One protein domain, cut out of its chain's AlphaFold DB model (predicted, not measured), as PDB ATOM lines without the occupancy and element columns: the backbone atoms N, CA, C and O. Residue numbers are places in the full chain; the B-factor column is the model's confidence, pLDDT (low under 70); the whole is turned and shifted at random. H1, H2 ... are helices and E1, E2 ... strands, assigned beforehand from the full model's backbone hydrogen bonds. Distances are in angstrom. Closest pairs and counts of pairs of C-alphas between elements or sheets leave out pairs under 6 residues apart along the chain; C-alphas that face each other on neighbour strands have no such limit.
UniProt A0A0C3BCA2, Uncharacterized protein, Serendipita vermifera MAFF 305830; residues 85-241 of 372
ATOM      1  N   GLU A  85     -19.319  16.216  51.331       87.06
ATOM      2  CA  GLU A  85     -20.380  17.181  51.675       87.06
ATOM      3  C   GLU A  85     -19.883  18.243  52.675       87.06
ATOM      4  O   GLU A  85     -20.633  19.124  53.093       87.06
ATOM      5  N   ASP A  86     -18.606  18.186  53.071       83.88
ATOM      6  CA  ASP A  86     -18.002  19.190  53.938       83.88
ATOM      7  C   ASP A  86     -17.847  20.533  53.219       83.88
ATOM      8  O   ASP A  86     -16.899  20.756  52.461       83.88
ATOM      9  N   HIS A  87     -18.744  21.461  53.538       80.38
ATOM     10  CA  HIS A  87     -18.721  22.821  53.013       80.38
ATOM     11  C   HIS A  87     -17.486  23.632  53.421       80.38
ATOM     12  O   HIS A  87     -17.240  24.652  52.795       80.38
ATOM     13  N   GLY A  88     -16.697  23.223  54.422       82.44
ATOM     14  CA  GLY A  88     -15.429  23.893  54.733       82.44
ATOM     15  C   GLY A  88     -14.340  23.620  53.690       82.44
ATOM     16  O   GLY A  88     -13.558  24.507  53.361       82.44
ATOM     17  N   THR A  89     -14.316  22.400  53.145       85.38
ATOM     18  CA  THR A  89     -13.328  21.963  52.146       85.38
ATOM     19  C   THR A  89     -13.858  22.131  50.719       85.38
ATOM     20  O   THR A  89     -13.142  22.588  49.828       85.38
ATOM     21  N   PHE A  90     -15.130  21.795  50.497       90.69
ATOM     22  CA  PHE A  90     -15.795  21.795  49.195       90.69
ATOM     23  C   PHE A  90     -16.856  22.898  49.134       90.69
ATOM     24  O   PHE A  90     -18.062  22.650  49.166       90.69
ATOM     25  N   MET A  91     -16.385  24.146  49.096       85.81
ATOM     26  CA  MET A  91     -17.232  25.346  49.166       85.81
ATOM     27  C   MET A  91     -17.999  25.650  47.870       85.81
ATOM     28  O   MET A  91     -18.957  26.420  47.886       85.81
ATOM     29  N   GLU A  92     -17.553  25.109  46.737       91.75
ATOM     30  CA  GLU A  92     -18.020  25.540  45.420       91.75
ATOM     31  C   GLU A  92     -19.320  24.833  45.031       91.75
ATOM     32  O   GLU A  92     -19.415  23.605  45.058       91.75
ATOM     33  N   ALA A  93     -20.320  25.609  44.604       92.62
ATOM     34  CA  ALA A  93     -21.615  25.079  44.163       92.62
ATOM     35  C   ALA A  93     -21.568  24.455  42.755       92.62
ATOM     36  O   ALA A  93     -22.493  23.754  42.342       92.62
ATOM     37  N   SER A  94     -20.512  24.739  41.995       95.25
ATOM     38  CA  SER A  94     -20.335  24.260  40.628       95.25
ATOM     39  C   SER A  94     -18.872  23.968  40.343       95.25
ATOM     40  O   SER A  94     -17.979  24.411  41.064       95.25
ATOM     41  N   ALA A  95     -18.637  23.206  39.283       97.00
ATOM     42  CA  ALA A  95     -17.296  22.931  38.805       97.00
ATOM     43  C   ALA A  95     -17.280  22.829  37.287       97.00
ATOM     44  O   ALA A  95     -18.296  22.537  36.646       97.00
ATOM     45  N   THR A  96     -16.101  23.015  36.716       97.00
ATOM     46  CA  THR A  96     -15.827  22.743  35.315       97.00
ATOM     47  C   THR A  96     -14.757  21.670  35.225       97.00
ATOM     48  O   THR A  96     -13.695  21.804  35.822       97.00
ATOM     49  N   VAL A  97     -15.026  20.601  34.475       97.56
ATOM     50  CA  VAL A  97     -14.067  19.508  34.282       97.56
ATOM     51  C   VAL A  97     -13.648  19.435  32.823       97.56
ATOM     52  O   VAL A  97     -14.488  19.362  31.923       97.56
ATOM     53  N   GLN A  98     -12.339  19.419  32.610       96.50
ATOM     54  CA  GLN A  98     -11.698  19.213  31.324       96.50
ATOM     55  C   GLN A  98     -10.894  17.915  31.368       96.50
ATOM     56  O   GLN A  98     -10.156  17.660  32.317       96.50
ATOM     57  N   ILE A  99     -11.051  17.084  30.340       97.19
ATOM     58  CA  ILE A  99     -10.320  15.822  30.203       97.19
ATOM     59  C   ILE A  99      -9.557  15.877  28.887       97.19
ATOM     60  O   ILE A  99     -10.128  16.239  27.856       97.19
ATOM     61  N   VAL A 100      -8.276  15.534  28.939       97.00
ATOM     62  CA  VAL A 100      -7.389  15.506  27.778       97.00
ATOM     63  C   VAL A 100      -6.726  14.141  27.695       97.00
ATOM     64  O   VAL A 100      -6.174  13.657  28.684       97.00
ATOM     65  N   THR A 101      -6.787  13.512  26.524       96.50
ATOM     66  CA  THR A 101      -6.193  12.197  26.271       96.50
ATOM     67  C   THR A 101      -4.940  12.339  25.423       96.50
ATOM     68  O   THR A 101      -4.966  12.914  24.339       96.50
ATOM     69  N   PHE A 102      -3.843  11.765  25.899       96.19
ATOM     70  CA  PHE A 102      -2.567  11.732  25.202       96.19
ATOM     71  C   PHE A 102      -2.290  10.339  24.653       96.19
ATOM     72  O   PHE A 102      -2.535   9.341  25.332       96.19
ATOM     73  N   TYR A 103      -1.707  10.282  23.456       94.62
ATOM     74  CA  TYR A 103      -1.345   9.041  22.773       94.62
ATOM     75  C   TYR A 103       0.172   8.826  22.854       94.62
ATOM     76  O   TYR A 103       0.969   9.549  22.255       94.62
ATOM     77  N   LYS A 104       0.587   7.818  23.626       92.88
ATOM     78  CA  LYS A 104       1.993   7.489  23.912       92.88
ATOM     79  C   LYS A 104       2.733   7.009  22.662       92.88
ATOM     80  O   LYS A 104       3.905   7.333  22.469       92.88
ATOM     81  N   THR A 105       2.051   6.227  21.828       89.62
ATOM     82  CA  THR A 105       2.631   5.544  20.662       89.62
ATOM     83  C   THR A 105       2.456   6.321  19.363       89.62
ATOM     84  O   THR A 105       3.305   6.223  18.484       89.62
ATOM     85  N   GLU A 106       1.401   7.123  19.248       88.56
ATOM     86  CA  GLU A 106       1.075   7.877  18.036       88.56
ATOM     87  C   GLU A 106       1.644   9.296  18.108       88.56
ATOM     88  O   GLU A 106       1.608   9.951  19.151       88.56
ATOM     89  N   GLU A 107       2.184   9.782  16.995       86.50
ATOM     90  CA  GLU A 107       2.643  11.163  16.861       86.50
ATOM     91  C   GLU A 107       1.481  12.053  16.410       86.50
ATOM     92  O   GLU A 107       1.365  12.445  15.254       86.50
ATOM     93  N   ARG A 108       0.567  12.314  17.348       89.25
ATOM     94  CA  ARG A 108      -0.593  13.191  17.165       89.25
ATOM     95  C   ARG A 108      -0.770  14.114  18.364       89.25
ATOM     96  O   ARG A 108      -0.272  13.828  19.455       89.25
ATOM     97  N   GLN A 109      -1.510  15.196  18.149       86.50
ATOM     98  CA  GLN A 109      -1.920  16.106  19.214       86.50
ATOM     99  C   GLN A 109      -2.821  15.405  20.237       86.50
ATOM    100  O   GLN A 109      -3.481  14.398  19.939       86.50
ATOM    101  N   ALA A 110      -2.821  15.952  21.452       93.06
ATOM    102  CA  ALA A 110      -3.693  15.507  22.521       93.06
ATOM    103  C   ALA A 110      -5.165  15.757  22.155       93.06
ATOM    104  O   ALA A 110      -5.507  16.721  21.472       93.06
ATOM    105  N   GLU A 111      -6.048  14.864  22.590       94.75
ATOM    106  CA  GLU A 111      -7.475  14.956  22.307       94.75
ATOM    107  C   GLU A 111      -8.215  15.582  23.485       94.75
ATOM    108  O   GLU A 111      -8.259  15.017  24.582       94.75
ATOM    109  N   TRP A 112      -8.822  16.741  23.243       96.12
ATOM    110  CA  TRP A 112      -9.620  17.464  24.224       96.12
ATOM    111  C   TRP A 112     -11.072  16.998  24.179       96.12
ATOM    112  O   TRP A 112     -11.774  17.183  23.184       96.12
ATOM    113  N   ALA A 113     -11.554  16.434  25.285       94.31
ATOM    114  CA  ALA A 113     -12.979  16.179  25.445       94.31
ATOM    115  C   ALA A 113     -13.750  17.500  25.609       94.31
ATOM    116  O   ALA A 113     -13.195  18.524  26.007       94.31
ATOM    117  N   ASN A 114     -15.062  17.471  25.376       92.62
ATOM    118  CA  ASN A 114     -15.903  18.629  25.669       92.62
ATOM    119  C   ASN A 114     -15.822  18.992  27.155       92.62
ATOM    120  O   ASN A 114     -16.060  18.150  28.023       92.62
ATOM    121  N   ARG A 115     -15.561  20.270  27.427       93.38
ATOM    122  CA  ARG A 115     -15.571  20.838  28.771       93.38
ATOM    123  C   ARG A 115     -16.939  20.633  29.427       93.38
ATOM    124  O   ARG A 115     -17.963  21.097  28.918       93.38
ATOM    125  N   LEU A 116     -16.961  19.943  30.562       96.00
ATOM    126  CA  LEU A 116     -18.185  19.597  31.283       96.00
ATOM    127  C   LEU A 116     -18.463  20.641  32.361       96.00
ATOM    128  O   LEU A 116     -17.578  20.948  33.153       96.00
ATOM    129  N   LYS A 117     -19.699  21.153  32.424       95.50
ATOM    130  CA  LYS A 117     -20.143  22.078  33.479       95.50
ATOM    131  C   LYS A 117     -21.035  21.341  34.472       95.50
ATOM    132  O   LYS A 117     -22.043  20.741  34.095       95.50
ATOM    133  N   LEU A 118     -20.661  21.363  35.742       94.94
ATOM    134  CA  LEU A 118     -21.298  20.611  36.816       94.94
ATOM    135  C   LEU A 118     -22.093  21.571  37.709       94.94
ATOM    136  O   LEU A 118     -21.648  22.699  37.909       94.94
ATOM    137  N   PRO A 119     -23.271  21.161  38.213       91.69
ATOM    138  CA  PRO A 119     -23.828  19.797  38.204       91.69
ATOM    139  C   PRO A 119     -24.564  19.380  36.912       91.69
ATOM    140  O   PRO A 119     -24.961  18.226  36.780       91.69
ATOM    141  N   LYS A 120     -24.729  20.274  35.926       92.94
ATOM    142  CA  LYS A 120     -25.518  20.014  34.700       92.94
ATOM    143  C   LYS A 120     -25.064  18.781  33.897       92.94
ATOM    144  O   LYS A 120     -25.857  18.195  33.164       92.94
ATOM    145  N   ASN A 121     -23.790  18.400  33.981       92.94
ATOM    146  CA  ASN A 121     -23.204  17.297  33.216       92.94
ATOM    147  C   ASN A 121     -22.672  16.135  34.080       92.94
ATOM    148  O   ASN A 121     -21.788  15.414  33.621       92.94
ATOM    149  N   SER A 122     -23.199  15.927  35.291       90.56
ATOM    150  CA  SER A 122     -22.703  14.894  36.221       90.56
ATOM    151  C   SER A 122     -22.720  13.473  35.643       90.56
ATOM    152  O   SER A 122     -21.712  12.773  35.725       90.56
ATOM    153  N   ASP A 123     -23.802  13.068  34.972       90.25
ATOM    154  CA  ASP A 123     -23.888  11.724  34.372       90.25
ATOM    155  C   ASP A 123     -22.879  11.535  33.236       90.25
ATOM    156  O   ASP A 123     -22.250  10.483  33.101       90.25
ATOM    157  N   LYS A 124     -22.672  12.595  32.441       94.62
ATOM    158  CA  LYS A 124     -21.675  12.601  31.365       94.62
ATOM    159  C   LYS A 124     -20.265  12.484  31.932       94.62
ATOM    160  O   LYS A 124     -19.479  11.719  31.390       94.62
ATOM    161  N   LEU A 125     -19.964  13.175  33.034       95.62
ATOM    162  CA  LEU A 125     -18.665  13.082  33.700       95.62
ATOM    163  C   LEU A 125     -18.353  11.639  34.107       95.62
ATOM    164  O   LEU A 125     -17.298  11.120  33.748       95.62
ATOM    165  N   ALA A 126     -19.277  10.974  34.805       94.44
ATOM    166  CA  ALA A 126     -19.078   9.588  35.218       94.44
ATOM    167  C   ALA A 126     -18.887   8.657  34.009       94.44
ATOM    168  O   ALA A 126     -17.975   7.829  34.007       94.44
ATOM    169  N   ALA A 127     -19.698   8.815  32.957       93.94
ATOM    170  CA  ALA A 127     -19.572   8.028  31.732       93.94
ATOM    171  C   ALA A 127     -18.212   8.231  31.036       93.94
ATOM    172  O   ALA A 127     -17.564   7.251  30.669       93.94
ATOM    173  N   THR A 128     -17.747   9.477  30.904       94.25
ATOM    174  CA  THR A 128     -16.449   9.793  30.288       94.25
ATOM    175  C   THR A 128     -15.276   9.262  31.115       94.25
ATOM    176  O   THR A 128     -14.315   8.735  30.559       94.25
ATOM    177  N   LEU A 129     -15.337   9.342  32.447       94.12
ATOM    178  CA  LEU A 129     -14.259   8.842  33.306       94.12
ATOM    179  C   LEU A 129     -14.144   7.310  33.275       94.12
ATOM    180  O   LEU A 129     -13.020   6.797  33.212       94.12
ATOM    181  N   LYS A 130     -15.287   6.606  33.234       90.75
ATOM    182  CA  LYS A 130     -15.377   5.138  33.113       90.75
ATOM    183  C   LYS A 130     -14.752   4.594  31.837       90.75
ATOM    184  O   LYS A 130     -14.234   3.478  31.851       90.75
ATOM    185  N   GLN A 131     -14.783   5.364  30.751       88.31
ATOM    186  CA  GLN A 131     -14.083   5.036  29.509       88.31
ATOM    187  C   GLN A 131     -12.573   5.213  29.709       88.31
ATOM    188  O   GLN A 131     -11.977   6.225  29.337       88.31
ATOM    189  N   LYS A 132     -11.950   4.236  30.374       86.25
ATOM    190  CA  LYS A 132     -10.497   4.177  30.536       86.25
ATOM    191  C   LYS A 132      -9.849   4.027  29.159       86.25
ATOM    192  O   LYS A 132     -10.299   3.222  28.348       86.25
ATOM    193  N   GLY A 133      -8.797   4.802  28.911       81.94
ATOM    194  CA  GLY A 133      -7.941   4.580  27.750       81.94
ATOM    195  C   GLY A 133      -7.131   3.293  27.914       81.94
ATOM    196  O   GLY A 133      -6.955   2.811  29.033       81.94
ATOM    197  N   ASP A 134      -6.622   2.743  26.810       89.69
ATOM    198  CA  ASP A 134      -5.663   1.635  26.866       89.69
ATOM    199  C   ASP A 134      -4.403   2.131  27.602       89.69
ATOM    200  O   ASP A 134      -3.744   3.055  27.102       89.69
ATOM    201  N   PRO A 135      -4.061   1.569  28.776       88.81
ATOM    202  CA  PRO A 135      -2.965   2.067  29.601       88.81
ATOM    203  C   PRO A 135      -1.603   1.968  28.913       88.81
ATOM    204  O   PRO A 135      -0.704   2.758  29.214       88.81
ATOM    205  N   ASN A 136      -1.443   1.058  27.950       90.12
ATOM    206  CA  ASN A 136      -0.204   0.914  27.189       90.12
ATOM    207  C   ASN A 136      -0.092   1.953  26.066       90.12
ATOM    208  O   ASN A 136       1.015   2.306  25.662       90.12
ATOM    209  N   LYS A 137      -1.221   2.486  25.588       93.25
ATOM    210  CA  LYS A 137      -1.265   3.422  24.452       93.25
ATOM    211  C   LYS A 137      -1.544   4.858  24.851       93.25
ATOM    212  O   LYS A 137      -1.171   5.764  24.115       93.25
ATOM    213  N   THR A 138      -2.187   5.086  25.990       95.06
ATOM    214  CA  THR A 138      -2.710   6.404  26.354       95.06
ATOM    215  C   THR A 138      -2.495   6.744  27.821       95.06
ATOM    216  O   THR A 138      -2.222   5.875  28.651       95.06
ATOM    217  N   TRP A 139      -2.586   8.032  28.134       95.56
ATOM    218  CA  TRP A 139      -2.784   8.543  29.487       95.56
ATOM    219  C   TRP A 139      -3.688   9.774  29.446       95.56
ATOM    220  O   TRP A 139      -3.878  10.364  28.380       95.56
ATOM    221  N   ARG A 140      -4.290  10.138  30.582       96.44
ATOM    222  CA  ARG A 140      -5.250  11.249  30.645       96.44
ATOM    223  C   ARG A 140      -4.838  12.314  31.650       96.44
ATOM    224  O   ARG A 140      -4.468  11.998  32.780       96.44
ATOM    225  N   TRP A 141      -4.978  13.572  31.266       97.38
ATOM    226  CA  TRP A 141      -4.998  14.691  32.196       97.38
ATOM    227  C   TRP A 141      -6.449  15.046  32.518       97.38
ATOM    228  O   TRP A 141      -7.278  15.172  31.617       97.38
ATOM    229  N   ILE A 142      -6.764  15.179  33.805       97.44
ATOM    230  CA  ILE A 142      -8.073  15.620  34.287       97.44
ATOM    231  C   ILE A 142      -7.865  16.916  35.055       97.44
ATOM    232  O   ILE A 142      -7.201  16.938  36.091       97.44
ATOM    233  N   HIS A 143      -8.452  17.993  34.556       97.19
ATOM    234  CA  HIS A 143      -8.432  19.296  35.196       97.19
ATOM    235  C   HIS A 143      -9.819  19.646  35.730       97.19
ATOM    236  O   HIS A 143     -10.801  19.584  34.991       97.19
ATOM    237  N   CYS A 144      -9.899  19.985  37.015       97.25
ATOM    238  CA  CYS A 144     -11.126  20.400  37.685       97.25
ATOM    239  C   CYS A 144     -10.985  21.835  38.206       97.25
ATOM    240  O   CYS A 144     -10.184  22.099  39.104       97.25
ATOM    241  N   GLU A 145     -11.776  22.755  37.667       96.06
ATOM    242  CA  GLU A 145     -11.931  24.115  38.182       96.06
ATOM    243  C   GLU A 145     -13.155  24.133  39.108       96.06
ATOM    244  O   GLU A 145     -14.272  23.878  38.657       96.06
ATOM    245  N   GLY A 146     -12.959  24.426  40.393       94.56
ATOM    246  CA  GLY A 146     -14.017  24.439  41.404       94.56
ATOM    247  C   GLY A 146     -14.044  23.163  42.249       94.56
ATOM    248  O   GLY A 146     -14.233  22.052  41.750       94.56
ATOM    249  N   LEU A 147     -13.891  23.321  43.565       93.31
ATOM    250  CA  LEU A 147     -13.964  22.233  44.542       93.31
ATOM    251  C   LEU A 147     -15.419  21.877  44.880       93.31
ATOM    252  O   LEU A 147     -15.864  22.035  46.015       93.31
ATOM    253  N   HIS A 148     -16.166  21.395  43.887       95.19
ATOM    254  CA  HIS A 148     -17.525  20.891  44.079       95.19
ATOM    255  C   HIS A 148     -17.485  19.434  44.555       95.19
ATOM    256  O   HIS A 148     -17.098  18.528  43.810       95.19
ATOM    257  N   GLY A 149     -17.900  19.199  45.796       94.31
ATOM    258  CA  GLY A 149     -17.784  17.916  46.495       94.31
ATOM    259  C   GLY A 149     -18.223  16.681  45.696       94.31
ATOM    260  O   GLY A 149     -17.398  15.797  45.448       94.31
ATOM    261  N   PRO A 150     -19.474  16.619  45.201       95.31
ATOM    262  CA  PRO A 150     -19.956  15.498  44.387       95.31
ATOM    263  C   PRO A 150     -19.134  15.251  43.111       95.31
ATOM    264  O   PRO A 150     -18.920  14.102  42.711       95.31
ATOM    265  N   THR A 151     -18.629  16.317  42.478       96.75
ATOM    266  CA  THR A 151     -17.735  16.209  41.313       96.75
ATOM    267  C   THR A 151     -16.406  15.582  41.713       96.75
ATOM    268  O   THR A 151     -15.964  14.632  41.068       96.75
ATOM    269  N   MET A 152     -15.811  16.043  42.813       96.50
ATOM    270  CA  MET A 152     -14.551  15.516  43.341       96.50
ATOM    271  C   MET A 152     -14.673  14.047  43.757       96.50
ATOM    272  O   MET A 152     -13.793  13.243  43.443       96.50
ATOM    273  N   LYS A 153     -15.800  13.664  44.369       96.31
ATOM    274  CA  LYS A 153     -16.122  12.267  44.696       96.31
ATOM    275  C   LYS A 153     -16.216  11.396  43.448       96.31
ATOM    276  O   LYS A 153     -15.688  10.285  43.426       96.31
ATOM    277  N   THR A 154     -16.864  11.905  42.401       96.81
ATOM    278  CA  THR A 154     -17.004  11.205  41.117       96.81
ATOM    279  C   THR A 154     -15.646  11.010  40.450       96.81
ATOM    280  O   THR A 154     -15.327   9.894  40.044       96.81
ATOM    281  N   ILE A 155     -14.811  12.056  40.396       96.75
ATOM    282  CA  ILE A 155     -13.444  11.963  39.868       96.75
ATOM    283  C   ILE A 155     -12.665  10.895  40.631       96.75
ATOM    284  O   ILE A 155     -12.129   9.985  40.001       96.75
ATOM    285  N   ALA A 156     -12.648  10.954  41.964       95.19
ATOM    286  CA  ALA A 156     -11.919   9.997  42.787       95.19
ATOM    287  C   ALA A 156     -12.382   8.554  42.540       95.19
ATOM    288  O   ALA A 156     -11.568   7.689  42.222       95.19
ATOM    289  N   LYS A 157     -13.695   8.310  42.602       94.88
ATOM    290  CA  LYS A 157     -14.287   6.981  42.409       94.88
ATOM    291  C   LYS A 157     -13.963   6.397  41.034       94.88
ATOM    292  O   LYS A 157     -13.472   5.276  40.949       94.88
ATOM    293  N   GLU A 158     -14.220   7.147  39.966       94.56
ATOM    294  CA  GLU A 158     -14.110   6.624  38.598       94.56
ATOM    295  C   GLU A 158     -12.654   6.551  38.108       94.56
ATOM    296  O   GLU A 158     -12.320   5.742  37.242       94.56
ATOM    297  N   THR A 159     -11.750   7.338  38.701       92.88
ATOM    298  CA  THR A 159     -10.299   7.191  38.485       92.88
ATOM    299  C   THR A 159      -9.655   6.167  39.423       92.88
ATOM    300  O   THR A 159      -8.486   5.829  39.245       92.88
ATOM    301  N   GLY A 160     -10.420   5.623  40.374       90.56
ATOM    302  CA  GLY A 160     -10.007   4.575  41.300       90.56
ATOM    303  C   GLY A 160      -9.169   5.060  42.482       90.56
ATOM    304  O   GLY A 160      -8.477   4.241  43.081       90.56
ATOM    305  N   TRP A 161      -9.163   6.356  42.800       91.25
ATOM    306  CA  TRP A 161      -8.470   6.910  43.965       91.25
ATOM    307  C   TRP A 161      -9.157   6.519  45.285       91.25
ATOM    308  O   TRP A 161     -10.387   6.556  45.359       91.25
ATOM    309  N   PRO A 162      -8.390   6.214  46.353       88.06
ATOM    310  CA  PRO A 162      -8.952   6.118  47.697       88.06
ATOM    311  C   PRO A 162      -9.603   7.450  48.078       88.06
ATOM    312  O   PRO A 162      -8.954   8.498  48.017       88.06
ATOM    313  N   LEU A 163     -10.894   7.404  48.411       89.62
ATOM    314  CA  LEU A 163     -11.731   8.591  48.608       89.62
ATOM    315  C   LEU A 163     -11.197   9.505  49.721       89.62
ATOM    316  O   LEU A 163     -11.108  10.716  49.550       89.62
ATOM    317  N   ASP A 164     -10.770   8.912  50.831       84.12
ATOM    318  CA  ASP A 164     -10.156   9.587  51.975       84.12
ATOM    319  C   ASP A 164      -8.851  10.302  51.587       84.12
ATOM    320  O   ASP A 164      -8.665  11.485  51.880       84.12
ATOM    321  N   LYS A 165      -7.961   9.616  50.857       85.00
ATOM    322  CA  LYS A 165      -6.666  10.175  50.442       85.00
ATOM    323  C   LYS A 165      -6.815  11.263  49.391       85.00
ATOM    324  O   LYS A 165      -6.030  12.213  49.404       85.00
ATOM    325  N   PHE A 166      -7.790  11.106  48.497       92.06
ATOM    326  CA  PHE A 166      -8.124  12.099  47.488       92.06
ATOM    327  C   PHE A 166      -8.689  13.356  48.145       92.06
ATOM    328  O   PHE A 166      -8.180  14.439  47.898       92.06
ATOM    329  N   ALA A 167      -9.691  13.219  49.018       91.12
ATOM    330  CA  ALA A 167     -10.305  14.360  49.688       91.12
ATOM    331  C   ALA A 167      -9.331  15.090  50.631       91.12
ATOM    332  O   ALA A 167      -9.350  16.317  50.708       91.12
ATOM    333  N   GLY A 168      -8.445  14.352  51.309       87.94
ATOM    334  CA  GLY A 168      -7.537  14.904  52.317       87.94
ATOM    335  C   GLY A 168      -6.577  15.984  51.808       87.94
ATOM    336  O   GLY A 168      -6.193  16.852  52.588       87.94
ATOM    337  N   ILE A 169      -6.218  15.985  50.517       92.44
ATOM    338  CA  ILE A 169      -5.324  17.017  49.961       92.44
ATOM    339  C   ILE A 169      -5.985  18.404  49.927       92.44
ATOM    340  O   ILE A 169      -5.305  19.417  50.054       92.44
ATOM    341  N   PHE A 170      -7.313  18.470  49.779       93.12
ATOM    342  CA  PHE A 170      -8.030  19.743  49.632       93.12
ATOM    343  C   PHE A 170      -8.180  20.489  50.959       93.12
ATOM    344  O   PHE A 170      -8.469  21.682  50.958       93.12
ATOM    345  N   ALA A 171      -7.920  19.818  52.084       88.06
ATOM    346  CA  ALA A 171      -7.818  20.454  53.393       88.06
ATOM    347  C   ALA A 171      -6.468  21.165  53.608       88.06
ATOM    348  O   ALA A 171      -6.289  21.864  54.607       88.06
ATOM    349  N   TRP A 172      -5.490  20.984  52.712       89.62
ATOM    350  CA  TRP A 172      -4.194  21.644  52.833       89.62
ATOM    351  C   TRP A 172      -4.329  23.130  52.519       89.62
ATOM    352  O   TRP A 172      -4.723  23.516  51.423       89.62
ATOM    353  N   THR A 173      -3.962  23.963  53.489       84.56
ATOM    354  CA  THR A 173      -3.987  25.428  53.369       84.56
ATOM    355  C   THR A 173      -2.625  26.022  53.024       84.56
ATOM    356  O   THR A 173      -2.540  27.183  52.631       84.56
ATOM    357  N   ARG A 174      -1.550  25.243  53.189       87.50
ATOM    358  CA  ARG A 174      -0.173  25.655  52.907       87.50
ATOM    359  C   ARG A 174       0.398  24.826  51.767       87.50
ATOM    360  O   ARG A 174       0.245  23.601  51.818       87.50
ATOM    361  N   PRO A 175       1.110  25.443  50.806       92.50
ATOM    362  CA  PRO A 175       1.859  24.709  49.800       92.50
ATOM    363  C   PRO A 175       2.689  23.599  50.427       92.50
ATOM    364  O   PRO A 175       3.435  23.831  51.377       92.50
ATOM    365  N   SER A 176       2.488  22.382  49.945       93.81
ATOM    366  CA  SER A 176       3.035  21.162  50.534       93.81
ATOM    367  C   SER A 176       3.137  20.086  49.466       93.81
ATOM    368  O   SER A 176       2.396  20.094  48.485       93.81
ATOM    369  N   SER A 177       4.028  19.132  49.686       94.31
ATOM    370  CA  SER A 177       4.183  17.955  48.838       94.31
ATOM    371  C   SER A 177       4.254  16.732  49.730       94.31
ATOM    372  O   SER A 177       4.764  16.814  50.846       94.31
ATOM    373  N   GLU A 178       3.765  15.600  49.249       93.00
ATOM    374  CA  GLU A 178       3.811  14.346  49.986       93.00
ATOM    375  C   GLU A 178       3.835  13.160  49.029       93.00
ATOM    376  O   GLU A 178       3.089  13.104  48.046       93.00
ATOM    377  N   TRP A 179       4.662  12.178  49.372       91.12
ATOM    378  CA  TRP A 179       4.692  10.876  48.734       91.12
ATOM    379  C   TRP A 179       4.314   9.789  49.736       91.12
ATOM    380  O   TRP A 179       5.061   9.514  50.672       91.12
ATOM    381  N   ALA A 180       3.161   9.150  49.533       87.06
ATOM    382  CA  ALA A 180       2.702   8.077  50.405       87.06
ATOM    383  C   ALA A 180       1.847   7.062  49.643       87.06
ATOM    384  O   ALA A 180       0.956   7.425  48.876       87.06
ATOM    385  N   ASN A 181       2.059   5.769  49.909       84.75
ATOM    386  CA  ASN A 181       1.230   4.679  49.380       84.75
ATOM    387  C   ASN A 181       1.055   4.709  47.845       84.75
ATOM    388  O   ASN A 181      -0.057   4.554  47.341       84.75
ATOM    389  N   GLY A 182       2.131   4.975  47.098       87.50
ATOM    390  CA  GLY A 182       2.075   5.029  45.633       87.50
ATOM    391  C   GLY A 182       1.387   6.279  45.062       87.50
ATOM    392  O   GLY A 182       1.168   6.345  43.851       87.50
ATOM    393  N   CYS A 183       1.026   7.247  45.913       91.00
ATOM    394  CA  CYS A 183       0.334   8.479  45.551       91.00
ATOM    395  C   CYS A 183       1.214   9.694  45.858       91.00
ATOM    396  O   CYS A 183       1.649   9.897  46.993       91.00
ATOM    397  N   LEU A 184       1.440  10.514  44.837       94.62
ATOM    398  CA  LEU A 184       2.095  11.806  44.925       94.62
ATOM    399  C   LEU A 184       1.017  12.887  44.967       94.62
ATOM    400  O   LEU A 184       0.171  12.980  44.075       94.62
ATOM    401  N   ARG A 185       1.051  13.685  46.028       95.69
ATOM    402  CA  ARG A 185       0.131  14.788  46.288       95.69
ATOM    403  C   ARG A 185       0.944  16.061  46.404       95.69
ATOM    404  O   ARG A 185       1.887  16.112  47.189       95.69
ATOM    405  N   VAL A 186       0.599  17.071  45.622       97.12
ATOM    406  CA  VAL A 186       1.296  18.357  45.626       97.12
ATOM    407  C   VAL A 186       0.267  19.472  45.652       97.12
ATOM    408  O   VAL A 186      -0.714  19.439  44.916       97.12
ATOM    409  N   HIS A 187       0.498  20.464  46.496       96.06
ATOM    410  CA  HIS A 187      -0.289  21.676  46.579       96.06
ATOM    411  C   HIS A 187       0.634  22.884  46.442       96.06
ATOM    412  O   HIS A 187       1.595  23.011  47.199       96.06
ATOM    413  N   PHE A 188       0.323  23.773  45.503       94.94
ATOM    414  CA  PHE A 188       0.975  25.069  45.325       94.94
ATOM    415  C   PHE A 188      -0.054  26.205  45.358       94.94
ATOM    416  O   PHE A 188      -1.264  25.982  45.277       94.94
ATOM    417  N   LEU A 189       0.452  27.433  45.456       91.69
ATOM    418  CA  LEU A 189      -0.322  28.662  45.334       91.69
ATOM    419  C   LEU A 189       0.235  29.504  44.184       91.69
ATOM    420  O   LEU A 189       1.448  29.658  44.060       91.69
ATOM    421  N   ASP A 190      -0.664  30.081  43.392       88.88
ATOM    422  CA  ASP A 190      -0.366  31.177  42.470       88.88
ATOM    423  C   ASP A 190      -1.225  32.395  42.823       88.88
ATOM    424  O   ASP A 190      -2.410  32.462  42.478       88.88
ATOM    425  N   GLN A 191      -0.643  33.351  43.554       84.81
ATOM    426  CA  GLN A 191      -1.234  34.665  43.827       84.81
ATOM    427  C   GLN A 191      -2.654  34.632  44.405       84.81
ATOM    428  O   GLN A 191      -3.470  35.483  44.054       84.81
ATOM    429  N   LEU A 192      -3.022  33.709  45.298       83.69
ATOM    430  CA  LEU A 192      -4.461  33.438  45.506       83.69
ATOM    431  C   LEU A 192      -4.904  32.015  45.301       83.69
ATOM    432  O   LEU A 192      -5.696  31.455  46.055       83.69
ATOM    433  N   THR A 193      -4.478  31.528  44.145       89.62
ATOM    434  CA  THR A 193      -5.130  30.447  43.440       89.62
ATOM    435  C   THR A 193      -4.508  29.163  43.935       89.62
ATOM    436  O   THR A 193      -3.338  28.910  43.644       89.62
ATOM    437  N   PRO A 194      -5.242  28.358  44.712       92.81
ATOM    438  CA  PRO A 194      -4.739  27.070  45.115       92.81
ATOM    439  C   PRO A 194      -4.756  26.114  43.939       92.81
ATOM    440  O   PRO A 194      -5.698  26.084  43.145       92.81
ATOM    441  N   ILE A 195      -3.676  25.352  43.844       95.38
ATOM    442  CA  ILE A 195      -3.424  24.397  42.781       95.38
ATOM    443  C   ILE A 195      -3.090  23.087  43.466       95.38
ATOM    444  O   ILE A 195      -2.129  23.012  44.231       95.38
ATOM    445  N   TRP A 196      -3.884  22.059  43.209       97.06
ATOM    446  CA  TRP A 196      -3.641  20.710  43.702       97.06
ATOM    447  C   TRP A 196      -3.309  19.812  42.526       97.06
ATOM    448  O   TRP A 196      -3.983  19.851  41.501       97.06
ATOM    449  N   MET A 197      -2.278  18.996  42.678       97.69
ATOM    450  CA  MET A 197      -1.837  18.019  41.699       97.69
ATOM    451  C   MET A 197      -1.797  16.656  42.375       97.69
ATOM    452  O   MET A 197      -1.198  16.490  43.441       97.69
ATOM    453  N   LEU A 198      -2.447  15.681  41.754       97.25
ATOM    454  CA  LEU A 198      -2.498  14.314  42.235       97.25
ATOM    455  C   LEU A 198      -2.022  13.382  41.126       97.25
ATOM    456  O   LEU A 198      -2.577  13.364  40.025       97.25
ATOM    457  N   PHE A 199      -1.004  12.585  41.435       95.44
ATOM    458  CA  PHE A 199      -0.423  11.631  40.504       95.44
ATOM    459  C   PHE A 199      -0.152  10.300  41.203       95.44
ATOM    460  O   PHE A 199       0.279  10.272  42.353       95.44
ATOM    461  N   ARG A 200      -0.444   9.180  40.542       92.25
ATOM    462  CA  ARG A 200      -0.417   7.853  41.166       92.25
ATOM    463  C   ARG A 200       0.192   6.814  40.241       92.25
ATOM    464  O   ARG A 200      -0.000   6.869  39.034       92.25
ATOM    465  N   GLU A 201       0.824   5.810  40.835       87.69
ATOM    466  CA  GLU A 201       1.409   4.639  40.161       87.69
ATOM    467  C   GLU A 201       0.412   3.639  39.565       87.69
ATOM    468  O   GLU A 201       0.785   2.505  39.278       87.69
ATOM    469  N   ASP A 202      -0.857   4.003  39.409       84.06
ATOM    470  CA  ASP A 202      -1.836   3.075  38.856       84.06
ATOM    471  C   ASP A 202      -1.640   2.921  37.348       84.06
ATOM    472  O   ASP A 202      -2.121   3.715  36.539       84.06
ATOM    473  N   GLU A 203      -0.933   1.856  36.988       79.62
ATOM    474  CA  GLU A 203      -0.662   1.491  35.605       79.62
ATOM    475  C   GLU A 203      -1.931   1.062  34.857       79.62
ATOM    476  O   GLU A 203      -1.954   1.155  33.637       79.62
ATOM    477  N   SER A 204      -3.013   0.668  35.545       85.31
ATOM    478  CA  SER A 204      -4.276   0.285  34.889       85.31
ATOM    479  C   SER A 204      -5.071   1.484  34.361       85.31
ATOM    480  O   SER A 204      -5.944   1.330  33.505       85.31
ATOM    481  N   ASN A 205      -4.793   2.680  34.883       86.94
ATOM    482  CA  ASN A 205      -5.446   3.923  34.499       86.94
ATOM    483  C   ASN A 205      -4.493   5.108  34.739       86.94
ATOM    484  O   ASN A 205      -4.620   5.807  35.750       86.94
ATOM    485  N   PRO A 206      -3.539   5.352  33.824       91.00
ATOM    486  CA  PRO A 206      -2.560   6.418  33.976       91.00
ATOM    487  C   PRO A 206      -3.243   7.783  33.846       91.00
ATOM    488  O   PRO A 206      -3.595   8.229  32.749       91.00
ATOM    489  N   VAL A 207      -3.441   8.438  34.990       94.88
ATOM    490  CA  VAL A 207      -4.135   9.722  35.099       94.88
ATOM    491  C   VAL A 207      -3.310  10.702  35.921       94.88
ATOM    492  O   VAL A 207      -2.853  10.378  37.018       94.88
ATOM    493  N   PHE A 208      -3.184  11.922  35.408       97.12
ATOM    494  CA  PHE A 208      -2.701  13.076  36.156       97.12
ATOM    495  C   PHE A 208      -3.884  13.995  36.460       97.12
ATOM    496  O   PHE A 208      -4.594  14.406  35.541       97.12
ATOM    497  N   ILE A 209      -4.123  14.309  37.731       97.88
ATOM    498  CA  ILE A 209      -5.265  15.133  38.142       97.88
ATOM    499  C   ILE A 209      -4.750  16.477  38.627       97.88
ATOM    500  O   ILE A 209      -3.823  16.546  39.430       97.88
ATOM    501  N   THR A 210      -5.382  17.545  38.157       97.38
ATOM    502  CA  THR A 210      -5.168  18.901  38.656       97.38
ATOM    503  C   THR A 210      -6.486  19.493  39.111       97.38
ATOM    504  O   THR A 210      -7.521  19.268  38.480       97.38
ATOM    505  N   CYS A 211      -6.459  20.256  40.193       96.81
ATOM    506  CA  CYS A 211      -7.629  20.965  40.686       96.81
ATOM    507  C   CYS A 211      -7.262  22.395  41.064       96.81
ATOM    508  O   CYS A 211      -6.161  22.642  41.559       96.81
ATOM    509  N   THR A 212      -8.198  23.316  40.872       95.56
ATOM    510  CA  THR A 212      -8.110  24.704  41.334       95.56
ATOM    511  C   THR A 212      -9.446  25.149  41.917       95.56
ATOM    512  O   THR A 212     -10.450  24.436  41.835       95.56
ATOM    513  N   LYS A 213      -9.488  26.361  42.478       91.38
ATOM    514  CA  LYS A 213     -10.764  27.069  42.669       91.38
ATOM    515  C   LYS A 213     -11.439  27.360  41.327       91.38
ATOM    516  O   LYS A 213     -10.806  27.222  40.274       91.38
ATOM    517  N   LEU A 214     -12.725  27.702  41.385       91.69
ATOM    518  CA  LEU A 214     -13.471  28.116  40.204       91.69
ATOM    519  C   LEU A 214     -12.846  29.395  39.632       91.69
ATOM    520  O   LEU A 214     -12.382  30.243  40.394       91.69
ATOM    521  N   ASP A 215     -12.806  29.496  38.303       87.25
ATOM    522  CA  ASP A 215     -12.247  30.637  37.571       87.25
ATOM    523  C   ASP A 215     -10.824  31.022  38.034       87.25
ATOM    524  O   ASP A 215     -10.594  32.139  38.515       87.25
ATOM    525  N   PRO A 216      -9.837  30.105  37.912       88.62
ATOM    526  CA  PRO A 216      -8.456  30.420  38.256       88.62
ATOM    527  C   PRO A 216      -7.923  31.553  37.371       88.62
ATOM    528  O   PRO A 216      -8.483  31.862  36.316       88.62
ATOM    529  N   ASN A 217      -6.791  32.139  37.772       86.25
ATOM    530  CA  ASN A 217      -6.083  33.147  36.983       86.25
ATOM    531  C   ASN A 217      -6.013  32.745  35.487       86.25
ATOM    532  O   ASN A 217      -5.381  31.735  35.159       86.25
ATOM    533  N   PRO A 218      -6.619  33.523  34.564       87.75
ATOM    534  CA  PRO A 218      -6.685  33.149  33.154       87.75
ATOM    535  C   PRO A 218      -5.311  32.936  32.519       87.75
ATOM    536  O   PRO A 218      -5.154  32.051  31.688       87.75
ATOM    537  N   LYS A 219      -4.293  33.697  32.946       88.81
ATOM    538  CA  LYS A 219      -2.924  33.554  32.427       88.81
ATOM    539  C   LYS A 219      -2.302  32.222  32.823       88.81
ATOM    540  O   LYS A 219      -1.642  31.592  32.000       88.81
ATOM    541  N   LEU A 220      -2.520  31.800  34.068       88.38
ATOM    542  CA  LEU A 220      -2.076  30.502  34.562       88.38
ATOM    543  C   LEU A 220      -2.722  29.385  33.741       88.38
ATOM    544  O   LEU A 220      -2.022  28.516  33.227       88.38
ATOM    545  N   ARG A 221      -4.046  29.461  33.562       89.00
ATOM    546  CA  ARG A 221      -4.806  28.482  32.785       89.00
ATOM    547  C   ARG A 221      -4.326  28.399  31.337       89.00
ATOM    548  O   ARG A 221      -4.019  27.303  30.885       89.00
ATOM    549  N   THR A 222      -4.200  29.527  30.637       90.94
ATOM    550  CA  THR A 222      -3.706  29.545  29.251       90.94
ATOM    551  C   THR A 222      -2.324  28.911  29.143       90.94
ATOM    552  O   THR A 222      -2.116  28.079  28.274       90.94
ATOM    553  N   ARG A 223      -1.397  29.195  30.068       91.31
ATOM    554  CA  ARG A 223      -0.064  28.566  30.045       91.31
ATOM    555  C   ARG A 223      -0.101  27.051  30.230       91.31
ATOM    556  O   ARG A 223       0.760  26.358  29.694       91.31
ATOM    557  N   TRP A 224      -1.047  26.532  31.009       92.00
ATOM    558  CA  TRP A 224      -1.222  25.089  31.161       92.00
ATOM    559  C   TRP A 224      -1.808  24.454  29.908       92.00
ATOM    560  O   TRP A 224      -1.311  23.417  29.479       92.00
ATOM    561  N   GLU A 225      -2.835  25.077  29.325       91.75
ATOM    562  CA  GLU A 225      -3.452  24.629  28.072       91.75
ATOM    563  C   GLU A 225      -2.418  24.658  26.926       91.75
ATOM    564  O   GLU A 225      -2.227  23.646  26.256       91.75
ATOM    565  N   ASP A 226      -1.627  25.730  26.813       91.38
ATOM    566  CA  ASP A 226      -0.523  25.845  25.851       91.38
ATOM    567  C   ASP A 226       0.534  24.748  26.054       91.38
ATOM    568  O   ASP A 226       1.000  24.139  25.093       91.38
ATOM    569  N   PHE A 227       0.930  24.454  27.298       92.56
ATOM    570  CA  PHE A 227       1.893  23.378  27.550       92.56
ATOM    571  C   PHE A 227       1.322  22.001  27.187       92.56
ATOM    572  O   PHE A 227       2.054  21.116  26.752       92.56
ATOM    573  N   VAL A 228       0.018  21.803  27.360       93.38
ATOM    574  CA  VAL A 228      -0.666  20.560  26.992       93.38
ATOM    575  C   VAL A 228      -0.695  20.368  25.478       93.38
ATOM    576  O   VAL A 228      -0.469  19.248  25.013       93.38
ATOM    577  N   ASP A 229      -0.900  21.446  24.722       89.50
ATOM    578  CA  ASP A 229      -0.953  21.409  23.259       89.50
ATOM    579  C   ASP A 229       0.430  21.358  22.604       89.50
ATOM    580  O   ASP A 229       0.636  20.618  21.637       89.50
ATOM    581  N   PHE A 230       1.387  22.124  23.130       87.06
ATOM    582  CA  PHE A 230       2.683  22.353  22.483       87.06
ATOM    583  C   PHE A 230       3.863  21.682  23.193       87.06
ATOM    584  O   PHE A 230       4.922  21.519  22.590       87.06
ATOM    585  N   GLY A 231       3.695  21.253  24.445       86.56
ATOM    586  CA  GLY A 231       4.761  20.657  25.246       86.56
ATOM    587  C   GLY A 231       5.867  21.645  25.621       86.56
ATOM    588  O   GLY A 231       5.683  22.864  25.658       86.56
ATOM    589  N   ASP A 232       7.047  21.103  25.930       86.88
ATOM    590  CA  ASP A 232       8.249  21.913  26.103       86.88
ATOM    591  C   ASP A 232       8.930  22.163  24.750       86.88
ATOM    592  O   ASP A 232       8.912  21.324  23.855       86.88
ATOM    593  N   SER A 233       9.613  23.301  24.628       82.88
ATOM    594  CA  SER A 233      10.457  23.627  23.472       82.88
ATOM    595  C   SER A 233      11.557  22.596  23.173       82.88
ATOM    596  O   SER A 233      12.078  22.552  22.060       82.88
ATOM    597  N   ARG A 234      11.961  21.790  24.165       85.56
ATOM    598  CA  ARG A 234      12.985  20.753  24.014       85.56
ATOM    599  C   ARG A 234      12.365  19.523  23.331       85.56
ATOM    600  O   ARG A 234      11.524  18.866  23.942       85.56
ATOM    601  N   PRO A 235      12.832  19.120  22.134       81.50
ATOM    602  CA  PRO A 235      12.172  18.092  21.315       81.50
ATOM    603  C   PRO A 235      12.137  16.700  21.961       81.50
ATOM    604  O   PRO A 235      11.289  15.876  21.627       81.50
ATOM    605  N   ASN A 236      13.040  16.432  22.906       85.62
ATOM    606  CA  ASN A 236      13.112  15.149  23.604       85.62
ATOM    607  C   ASN A 236      12.096  15.038  24.757       85.62
ATOM    608  O   ASN A 236      11.805  13.930  25.205       85.62
ATOM    609  N   LEU A 237      11.537  16.160  25.230       88.81
ATOM    610  CA  LEU A 237      10.587  16.191  26.344       88.81
ATOM    611  C   LEU A 237       9.156  16.069  25.828       88.81
ATOM    612  O   LEU A 237       8.434  17.044  25.633       88.81
ATOM    613  N   LEU A 238       8.744  14.827  25.601       90.94
ATOM    614  CA  LEU A 238       7.440  14.521  25.031       90.94
ATOM    615  C   LEU A 238       6.405  14.281  26.133       90.94
ATOM    616  O   LEU A 238       6.284  13.164  26.638       90.94
ATOM    617  N   LEU A 239       5.586  15.297  26.429       93.56
ATOM    618  CA  LEU A 239       4.476  15.200  27.389       93.56
ATOM    619  C   LEU A 239       3.566  13.990  27.109       93.56
ATOM    620  O   LEU A 239       3.193  13.250  28.016       93.56
ATOM    621  N   ARG A 240       3.291  13.691  25.832       92.38
ATOM    622  CA  ARG A 240       2.490  12.516  25.441       92.38
ATOM    623  C   ARG A 240       3.055  11.174  25.929       92.38
ATOM    624  O   ARG A 240       2.291  10.227  26.091       92.38
ATOM    625  N   LYS A 241       4.369  11.077  26.169       92.00
ATOM    626  CA  LYS A 241       5.049   9.863  26.652       92.00
ATOM    627  C   LYS A 241       5.284   9.867  28.161       92.00
ATOM    628  O   LYS A 241       5.382   8.788  28.744       92.00
TER     629      LYS A 241
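AT A GLANCE: This is residues 85 to 241 of the 372 residues of an uncharacterized protein of Serendipita vermifera MAFF 305830 (UniProt A0A0C3BCA2). One twisted sheet of seven strands makes a wall through the domain, with three helices, H1, H2 and H3, covering one face and a single helix, H4, on the other face, set beside the strands. A loop, residues 232 to 237, sticks out after H4. The printed part has 157 residues, with four named helices and seven named strands in the order E1 E2 H1 E3 H2 H3 E4 E5 E6 E7 H4; the class is mixed, helices and strands. The sheet is mixed, in the order E2 E1 E3 E7 E6 E5 E4, with E3 and E7 parallel and the other neighbours antiparallel. The whole is compact and rounded, with a radius of gyration of the C-alphas of 15.1 A and spans of 44 by 33 by 33 A.

IN THESE COORDINATES: The strands across the sheet are E2, residues 116 to 118; E1, residues 95 to 103, 26.5 A long from first to last C-alpha; E3, residues 138 to 145, 23.2 A; E7, residues 207 to 212, 16.7 A; E6, residues 193 to 200, 23.2 A; E5, residues 183 to 190, 22.9 A; and E4, residues 176 to 180, 13.1 A. E1 begins at C-alpha 95, (-17.296, 22.931, 38.805). The helices are H1, residues 122 to 130, 12.6 A; H2, residues 149 to 159, 15.3 A; H3, residues 163 to 171, 13.4 A; and H4, residues 218 to 230, 17.8 A. H4 ends at C-alpha 230, (2.683, 22.353, 22.483).

HOW THE PARTS SIT: E2 and E4 are the edge strands, and from edge to edge the strands' lines turn by 80 degrees. E3 and E7 are parallel at 12 degrees, with N 210 and O 142 at 2.8 A, within hydrogen-bond range. E1 and E3 are antiparallel at 163 degrees, with N 98 and O 143 at 2.8 A. E1 and E2 form a hairpin, with N 97 and O 116 at 2.9 A. E2, H1 and E3 make a split strand-helix-strand unit, two strands running the same way with E1 between them in the sheet, and its crossover is right-handed. E4, E5, E6 and E7 make a meander, each strand the antiparallel neighbour of the one before; N 211 and O 196 are 2.8 A apart, N 186 and O 197 2.9 A, and N 178 and O 185 2.8 A. H2 is on the sheet at a height of 9.0 A, over E1 and E3, and runs along the strands at 5 degrees to E1 on the local plane. H1 touches H2 at a shallow tilt of 20 degrees, the same way, with the closest C-alphas, those of Leu 129 and Glu 158, 5.7 A apart. H1 is over E1 and, only just, E2, on which 3 of its 9 C-alphas fall. H3 touches H2 at a steep tilt of 46 degrees, opposite ways; their closest C-alphas, those of Ala 156 and Leu 163, are 6.0 A apart. H3 is over E5 and, only just, E6, on which 3 of its 9 C-alphas fall. H4 is on the opposite face from H1, H2 and H3, at a height of 7.5 A, over none of the strands. Every O i to N i+4 pair is within hydrogen-bond range in H1, H2 and H4; in H3 2 of 5 are, beside 2 of 6 O i to N i+3 pairs.

THE WHOLE: The two C-alphas farthest apart, those of Glu 85 and Pro 235, are 44.5 A apart. The printed part has no cut. The link from E1 to E2, 12 residues, is long, and within it residues 111 to 112 pair antiparallel with residues 100 to 101 of E1. The mean pLDDT of the printed part is 91.6, and no printed residue is under 70.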